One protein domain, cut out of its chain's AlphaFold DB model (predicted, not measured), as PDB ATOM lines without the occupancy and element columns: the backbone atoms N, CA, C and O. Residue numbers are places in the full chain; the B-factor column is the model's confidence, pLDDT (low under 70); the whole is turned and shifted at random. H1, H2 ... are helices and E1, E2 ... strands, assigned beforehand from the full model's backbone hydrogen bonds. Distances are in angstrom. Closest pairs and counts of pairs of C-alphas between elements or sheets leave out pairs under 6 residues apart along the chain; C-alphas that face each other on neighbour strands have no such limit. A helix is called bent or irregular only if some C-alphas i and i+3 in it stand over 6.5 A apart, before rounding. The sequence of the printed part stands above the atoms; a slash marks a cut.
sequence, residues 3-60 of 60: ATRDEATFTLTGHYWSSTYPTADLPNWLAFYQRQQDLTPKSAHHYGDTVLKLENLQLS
ATOM      1  N   ALA A   3       1.004   6.937 -30.982       91.56
ATOM      2  CA  ALA A   3      -0.307   6.651 -30.412       91.56
ATOM      3  C   ALA A   3      -0.774   7.831 -29.546       91.56
ATOM      4  O   ALA A   3       0.014   8.366 -28.767       91.56
ATOM      5  N   THR A   4      -2.031   8.242 -29.691       93.38
ATOM      6  CA  THR A   4      -2.664   9.314 -28.899       93.38
ATOM      7  C   THR A   4      -4.058   8.877 -28.462       93.38
ATOM      8  O   THR A   4      -4.691   8.110 -29.182       93.38
ATOM      9  N   ARG A   5      -4.562   9.377 -27.331       91.00
ATOM     10  CA  ARG A   5      -5.898   9.046 -26.805       91.00
ATOM     11  C   ARG A   5      -6.635  10.304 -26.349       91.00
ATOM     12  O   ARG A   5      -5.995  11.238 -25.872       91.00
ATOM     13  N   ASP A   6      -7.954  10.292 -26.473       90.81
ATOM     14  CA  ASP A   6      -8.871  11.194 -25.774       90.81
ATOM     15  C   ASP A   6      -9.766  10.401 -24.793       90.81
ATOM     16  O   ASP A   6      -9.376   9.343 -24.297       90.81
ATOM     17  N   GLU A   7     -10.936  10.914 -24.423       89.31
ATOM     18  CA  GLU A   7     -11.823  10.229 -23.473       89.31
ATOM     19  C   GLU A   7     -12.505   8.987 -24.075       89.31
ATOM     20  O   GLU A   7     -12.811   8.039 -23.352       89.31
ATOM     21  N   ALA A   8     -12.723   8.955 -25.392       94.00
ATOM     22  CA  ALA A   8     -13.559   7.948 -26.050       94.00
ATOM     23  C   ALA A   8     -12.801   7.093 -27.071       94.00
ATOM     24  O   ALA A   8     -13.225   5.974 -27.379       94.00
ATOM     25  N   THR A   9     -11.691   7.600 -27.604       96.31
ATOM     26  CA  THR A   9     -10.954   6.977 -28.698       96.31
ATOM     27  C   THR A   9      -9.444   7.058 -28.521       96.31
ATOM     28  O   THR A   9      -8.906   7.900 -27.802       96.31
ATOM     29  N   PHE A  10      -8.734   6.193 -29.242       95.31
ATOM     30  CA  PHE A  10      -7.304   6.315 -29.471       95.31
ATOM     31  C   PHE A  10      -6.985   6.220 -30.958       95.31
ATOM     32  O   PHE A  10      -7.648   5.517 -31.718       95.31
ATOM     33  N   THR A  11      -5.942   6.923 -31.377       95.38
ATOM     34  CA  THR A  11      -5.443   6.913 -32.749       95.38
ATOM     35  C   THR A  11      -4.061   6.289 -32.781       95.38
ATOM     36  O   THR A  11      -3.175   6.689 -32.027       95.38
ATOM     37  N   LEU A  12      -3.876   5.320 -33.677       94.00
ATOM     38  CA  LEU A  12      -2.583   4.755 -34.038       94.00
ATOM     39  C   LEU A  12      -2.131   5.337 -35.370       94.00
ATOM     40  O   LEU A  12      -2.859   5.279 -36.359       94.00
ATOM     41  N   THR A  13      -0.904   5.845 -35.413       93.69
ATOM     42  CA  THR A  13      -0.301   6.412 -36.620       93.69
ATOM     43  C   THR A  13       0.989   5.667 -36.953       93.69
ATOM     44  O   THR A  13       2.003   5.746 -36.249       93.69
ATOM     45  N   GLY A  14       0.948   4.899 -38.038       89.25
ATOM     46  CA  GLY A  14       2.109   4.308 -38.692       89.25
ATOM     47  C   GLY A  14       2.828   5.303 -39.605       89.25
ATOM     48  O   GLY A  14       2.507   6.485 -39.650       89.25
ATOM     49  N   HIS A  15       3.823   4.823 -40.354       87.19
ATOM     50  CA  HIS A  15       4.579   5.693 -41.265       87.19
ATOM     51  C   HIS A  15       3.747   6.154 -42.474       87.19
ATOM     52  O   HIS A  15       3.899   7.283 -42.926       87.19
ATOM     53  N   TYR A  16       2.838   5.295 -42.950       90.75
ATOM     54  CA  TYR A  16       1.993   5.546 -44.125       90.75
ATOM     55  C   TYR A  16       0.494   5.389 -43.847       90.75
ATOM     56  O   TYR A  16      -0.312   5.444 -44.770       90.75
ATOM     57  N   TRP A  17       0.110   5.142 -42.594       90.88
ATOM     58  CA  TRP A  17      -1.277   4.879 -42.223       90.88
ATOM     59  C   TRP A  17      -1.621   5.544 -40.894       90.88
ATOM     60  O   TRP A  17      -0.754   5.726 -40.042       90.88
ATOM     61  N   SER A  18      -2.892   5.888 -40.714       94.25
ATOM     62  CA  SER A  18      -3.441   6.352 -39.442       94.25
ATOM     63  C   SER A  18      -4.841   5.777 -39.272       94.25
ATOM     64  O   SER A  18      -5.598   5.703 -40.242       94.25
ATOM     65  N   SER A  19      -5.184   5.317 -38.074       94.81
ATOM     66  CA  SER A  19      -6.499   4.738 -37.783       94.81
ATOM     67  C   SER A  19      -6.907   5.013 -36.343       94.81
ATOM     68  O   SER A  19      -6.074   4.953 -35.440       94.81
ATOM     69  N   THR A  20      -8.192   5.298 -36.149       96.06
ATOM     70  CA  THR A  20      -8.784   5.655 -34.856       96.06
ATOM     71  C   THR A  20      -9.764   4.574 -34.421       96.06
ATOM     72  O   THR A  20     -10.560   4.096 -35.227       96.06
ATOM     73  N   TYR A  21      -9.698   4.200 -33.148       94.69
ATOM     74  CA  TYR A  21     -10.456   3.108 -32.546       94.69
ATOM     75  C   TYR A  21     -11.073   3.553 -31.215       94.69
ATOM     76  O   TYR A  21     -10.536   4.454 -30.568       94.69
ATOM     77  N   PRO A  22     -12.168   2.925 -30.760       96.31
ATOM     78  CA  PRO A  22     -12.705   3.151 -29.421       96.31
ATOM     79  C   PRO A  22     -11.699   2.770 -28.326       96.31
ATOM     80  O   PRO A  22     -11.037   1.738 -28.425       96.31
ATOM     81  N   THR A  23     -11.637   3.526 -27.226       94.00
ATOM     82  CA  THR A  23     -10.779   3.186 -26.069       94.00
ATOM     83  C   THR A  23     -11.141   1.828 -25.458       94.00
ATOM     84  O   THR A  23     -10.274   1.139 -24.927       94.00
ATOM     85  N   ALA A  24     -12.395   1.390 -25.606       93.69
ATOM     86  CA  ALA A  24     -12.836   0.054 -25.205       93.69
ATOM     87  C   ALA A  24     -12.071  -1.083 -25.917       93.69
ATOM     88  O   ALA A  24     -11.932  -2.164 -25.351       93.69
ATOM     89  N   ASP A  25     -11.530  -0.831 -27.114       94.50
ATOM     90  CA  ASP A  25     -10.746  -1.808 -27.873       94.50
ATOM     91  C   ASP A  25      -9.252  -1.780 -27.527       94.50
ATOM     92  O   ASP A  25      -8.511  -2.669 -27.953       94.50
ATOM     93  N   LEU A  26      -8.787  -0.799 -26.744       92.38
ATOM     94  CA  LEU A  26      -7.374  -0.647 -26.379       92.38
ATOM     95  C   LEU A  26      -6.766  -1.945 -25.799       92.38
ATOM     96  O   LEU A  26      -5.694  -2.340 -26.269       92.38
ATOM     97  N   PRO A  27      -7.430  -2.679 -24.875       93.31
ATOM     98  CA  PRO A  27      -6.887  -3.932 -24.347       93.31
ATOM     99  C   PRO A  27      -6.749  -5.026 -25.417       93.31
ATOM    100  O   PRO A  27      -5.800  -5.808 -25.383       93.31
ATOM    101  N   ASN A  28      -7.661  -5.063 -26.395       93.69
ATOM    102  CA  ASN A  28      -7.624  -6.036 -27.489       93.69
ATOM    103  C   ASN A  28      -6.425  -5.780 -28.407       93.69
ATOM    104  O   ASN A  28      -5.720  -6.715 -28.795       93.69
ATOM    105  N   TRP A  29      -6.161  -4.511 -28.721       93.44
ATOM    106  CA  TRP A  29      -5.001  -4.112 -29.516       93.44
ATOM    107  C   TRP A  29      -3.684  -4.369 -28.788       93.44
ATOM    108  O   TRP A  29      -2.740  -4.866 -29.403       93.44
ATOM    109  N   LEU A  30      -3.625  -4.103 -27.482       91.94
ATOM    110  CA  LEU A  30      -2.449  -4.410 -26.672       91.94
ATOM    111  C   LEU A  30      -2.138  -5.915 -26.692       91.94
ATOM    112  O   LEU A  30      -1.023  -6.307 -27.041       91.94
ATOM    113  N   ALA A  31      -3.142  -6.756 -26.427       93.06
ATOM    114  CA  ALA A  31      -2.997  -8.210 -26.467       93.06
ATOM    115  C   ALA A  31      -2.576  -8.716 -27.857       93.06
ATOM    116  O   ALA A  31      -1.756  -9.631 -27.975       93.06
ATOM    117  N   PHE A  32      -3.101  -8.109 -28.927       92.19
ATOM    118  CA  PHE A  32      -2.699  -8.430 -30.292       92.19
ATOM    119  C   PHE A  32      -1.205  -8.166 -30.518       92.19
ATOM    120  O   PHE A  32      -0.497  -9.064 -30.975       92.19
ATOM    121  N   TYR A  33      -0.710  -6.970 -30.183       90.25
ATOM    122  CA  TYR A  33       0.690  -6.607 -30.421       90.25
ATOM    123  C   TYR A  33       1.670  -7.363 -29.518       90.25
ATOM    124  O   TYR A  33       2.729  -7.765 -30.003       90.25
ATOM    125  N   GLN A  34       1.302  -7.645 -28.266       90.69
ATOM    126  CA  GLN A  34       2.075  -8.528 -27.383       90.69
ATOM    127  C   GLN A  34       2.193  -9.934 -27.986       90.69
ATOM    128  O   GLN A  34       3.292 -10.465 -28.133       90.69
ATOM    129  N   ARG A  35       1.083 -10.501 -28.476       90.88
ATOM    130  CA  ARG A  35       1.108 -11.800 -29.159       90.88
ATOM    131  C   ARG A  35       1.957 -11.779 -30.434       90.88
ATOM    132  O   ARG A  35       2.627 -12.766 -30.726       90.88
ATOM    133  N   GLN A  36       1.940 -10.693 -31.211       89.06
ATOM    134  CA  GLN A  36       2.815 -10.574 -32.387       89.06
ATOM    135  C   GLN A  36       4.293 -10.560 -31.991       89.06
ATOM    136  O   GLN A  36       5.103 -11.194 -32.669       89.06
ATOM    137  N   GLN A  37       4.643  -9.892 -30.890       86.19
ATOM    138  CA  GLN A  37       6.004  -9.870 -30.360       86.19
ATOM    139  C   GLN A  37       6.497 -11.280 -30.000       86.19
ATOM    140  O   GLN A  37       7.599 -11.654 -30.405       86.19
ATOM    141  N   ASP A  38       5.659 -12.082 -29.339       86.88
ATOM    142  CA  ASP A  38       5.985 -13.466 -28.969       86.88
ATOM    143  C   ASP A  38       6.127 -14.386 -30.191       86.88
ATOM    144  O   ASP A  38       7.016 -15.237 -30.252       86.88
ATOM    145  N   LEU A  39       5.256 -14.213 -31.192       87.06
ATOM    146  CA  LEU A  39       5.236 -15.049 -32.396       87.06
ATOM    147  C   LEU A  39       6.310 -14.676 -33.422       87.06
ATOM    148  O   LEU A  39       6.661 -15.502 -34.266       87.06
ATOM    149  N   THR A  40       6.837 -13.449 -33.381       82.44
ATOM    150  CA  THR A  40       7.803 -12.953 -34.373       82.44
ATOM    151  C   THR A  40       9.077 -12.395 -33.725       82.44
ATOM    152  O   THR A  40       9.369 -11.204 -33.830       82.44
ATOM    153  N   PRO A  41       9.943 -13.247 -33.135       75.00
ATOM    154  CA  PRO A  41      11.139 -12.789 -32.418       75.00
ATOM    155  C   PRO A  41      12.079 -11.917 -33.267       75.00
ATOM    156  O   PRO A  41      12.724 -11.006 -32.760       75.00
ATOM    157  N   LYS A  42      12.126 -12.159 -34.585       76.31
ATOM    158  CA  LYS A  42      12.933 -11.381 -35.542       76.31
ATOM    159  C   LYS A  42      12.423  -9.951 -35.767       76.31
ATOM    160  O   LYS A  42      13.193  -9.107 -36.208       76.31
ATOM    161  N   SER A  43      11.150  -9.688 -35.482       71.38
ATOM    162  CA  SER A  43      10.490  -8.388 -35.659       71.38
ATOM    163  C   SER A  43       9.972  -7.812 -34.340       71.38
ATOM    164  O   SER A  43       9.369  -6.742 -34.342       71.38
ATOM    165  N   ALA A  44      10.260  -8.474 -33.216       74.00
ATOM    166  CA  ALA A  44       9.830  -8.096 -31.874       74.00
ATOM    167  C   ALA A  44      10.159  -6.635 -31.530       74.00
ATOM    168  O   ALA A  44       9.330  -5.949 -30.942       74.00
ATOM    169  N   HIS A  45      11.314  -6.127 -31.978       75.12
ATOM    170  CA  HIS A  45      11.696  -4.718 -31.827       75.12
ATOM    171  C   HIS A  45      10.631  -3.755 -32.388       75.12
ATOM    172  O   HIS A  45      10.305  -2.764 -31.738       75.12
ATOM    173  N   HIS A  46      10.080  -4.029 -33.573       75.38
ATOM    174  CA  HIS A  46       9.117  -3.133 -34.220       75.38
ATOM    175  C   HIS A  46       7.766  -3.103 -33.489       75.38
ATOM    176  O   HIS A  46       7.046  -2.103 -33.554       75.38
ATOM    177  N   TYR A  47       7.431  -4.186 -32.785       82.31
ATOM    178  CA  TYR A  47       6.212  -4.296 -31.992       82.31
ATOM    179  C   TYR A  47       6.390  -3.761 -30.569       82.31
ATOM    180  O   TYR A  47       5.460  -3.147 -30.054       82.31
ATOM    181  N   GLY A  48       7.580  -3.882 -29.973       83.25
ATOM    182  CA  GLY A  48       7.866  -3.389 -28.620       83.25
ATOM    183  C   GLY A  48       7.595  -1.889 -28.453       83.25
ATOM    184  O   GLY A  48       6.924  -1.485 -27.505       83.25
ATOM    185  N   ASP A  49       8.001  -1.068 -29.428       85.75
ATOM    186  CA  ASP A  49       7.706   0.375 -29.426       85.75
ATOM    187  C   ASP A  49       6.197   0.670 -29.473       85.75
ATOM    188  O   ASP A  49       5.731   1.685 -28.953       85.75
ATOM    189  N   THR A  50       5.424  -0.200 -30.125       87.31
ATOM    190  CA  THR A  50       3.963  -0.083 -30.227       87.31
ATOM    191  C   THR A  50       3.294  -0.484 -28.915       87.31
ATOM    192  O   THR A  50       2.416   0.232 -28.438       87.31
ATOM    193  N   VAL A  51       3.739  -1.591 -28.315       89.62
ATOM    194  CA  VAL A  51       3.253  -2.094 -27.022       89.62
ATOM    195  C   VAL A  51       3.461  -1.041 -25.936       89.62
ATOM    196  O   VAL A  51       2.486  -0.628 -25.319       89.62
ATOM    197  N   LEU A  52       4.675  -0.497 -25.797       89.69
ATOM    198  CA  LEU A  52       4.980   0.556 -24.815       89.69
ATOM    199  C   LEU A  52       4.080   1.788 -24.966       89.69
ATOM    200  O   LEU A  52       3.647   2.389 -23.985       89.69
ATOM    201  N   LYS A  53       3.789   2.190 -26.207       90.44
ATOM    202  CA  LYS A  53       2.902   3.330 -26.466       90.44
ATOM    203  C   LYS A  53       1.464   3.029 -26.060       90.44
ATOM    204  O   LYS A  53       0.839   3.881 -25.439       90.44
ATOM    205  N   LEU A  54       0.957   1.843 -26.380       90.00
ATOM    206  CA  LEU A  54      -0.390   1.416 -25.997       90.00
ATOM    207  C   LEU A  54      -0.539   1.246 -24.478       90.00
ATOM    208  O   LEU A  54      -1.551   1.670 -23.928       90.00
ATOM    209  N   GLU A  55       0.472   0.708 -23.796       91.50
ATOM    210  CA  GLU A  55       0.500   0.600 -22.330       91.50
ATOM    211  C   GLU A  55       0.452   1.980 -21.669       91.50
ATOM    212  O   GLU A  55      -0.350   2.207 -20.764       91.50
ATOM    213  N   ASN A  56       1.230   2.942 -22.174       89.88
ATOM    214  CA  ASN A  56       1.185   4.318 -21.679       89.88
ATOM    215  C   ASN A  56      -0.195   4.963 -21.870       89.88
ATOM    216  O   ASN A  56      -0.651   5.677 -20.982       89.88
ATOM    217  N   LEU A  57      -0.884   4.681 -22.984       88.19
ATOM    218  CA  LEU A  57      -2.256   5.156 -23.194       88.19
ATOM    219  C   LEU A  57      -3.267   4.519 -22.242       88.19
ATOM    220  O   LEU A  57      -4.335   5.088 -22.051       88.19
ATOM    221  N   GLN A  58      -2.993   3.343 -21.680       83.94
ATOM    222  CA  GLN A  58      -3.884   2.703 -20.712       83.94
ATOM    223  C   GLN A  58      -3.708   3.275 -19.300       83.94
ATOM    224  O   GLN A  58      -4.645   3.239 -18.504       83.94
ATOM    225  N   LEU A  59      -2.515   3.790 -18.997       78.56
ATOM    226  CA  LEU A  59      -2.143   4.339 -17.692       78.56
ATOM    227  C   LEU A  59      -2.409   5.850 -17.561       78.56
ATOM    228  O   LEU A  59      -2.506   6.342 -16.437       78.56
ATOM    229  N   SER A  60      -2.499   6.575 -18.682       67.25
ATOM    230  CA  SER A  60      -2.933   7.984 -18.760       67.25
ATOM    231  C   SER A  60      -4.442   8.132 -18.642       67.25
ATOM    232  O   SER A  60      -4.922   9.186 -18.186       67.25
TER     233      SER A  60
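AT A GLANCE: This is residues 3 to 60 of the 60 residues of an uncharacterized protein of Paracoccus laeviglucosivorans (UniProt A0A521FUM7). A small meander of antiparallel neighbours E1 E2 E3 has one end of the helical hairpin H1 H2 over one face, in two layers. The 58 printed residues are mixed in class. The whole is compact, radius of gyration of the C-alphas 11.3 A, spanning 35 by 24 by 15 A.

HOW THE PARTS SIT: E2, residues 9 to 13, is antiparallel to E1, residues 3 to 5, N 4 to O 11 3.0 A, and E3, residues 18 to 22, N 10 to O 21 2.8 A. H1, residues 23 to 39, and H2, residues 44 to 59, are on the sheet and touch, closest C-alphas 37 and 44, 4.5 A, opposite ways, a shallow tilt of 25 degrees. H1 has 11 of 13 O i to N i+4 pairs within hydrogen-bond range, H2 10 of 12.

IN THESE COORDINATES: H1, 25.1 A long, is irregular: C-alphas 24 and 27 are 7.2 A apart. C-alpha 3 is at (-0.307, 6.651, -30.412), C-alpha 59 at (-2.143, 4.339, -17.692).

THE WHOLE: The printed part has no cut; residue 60 has pLDDT under 70.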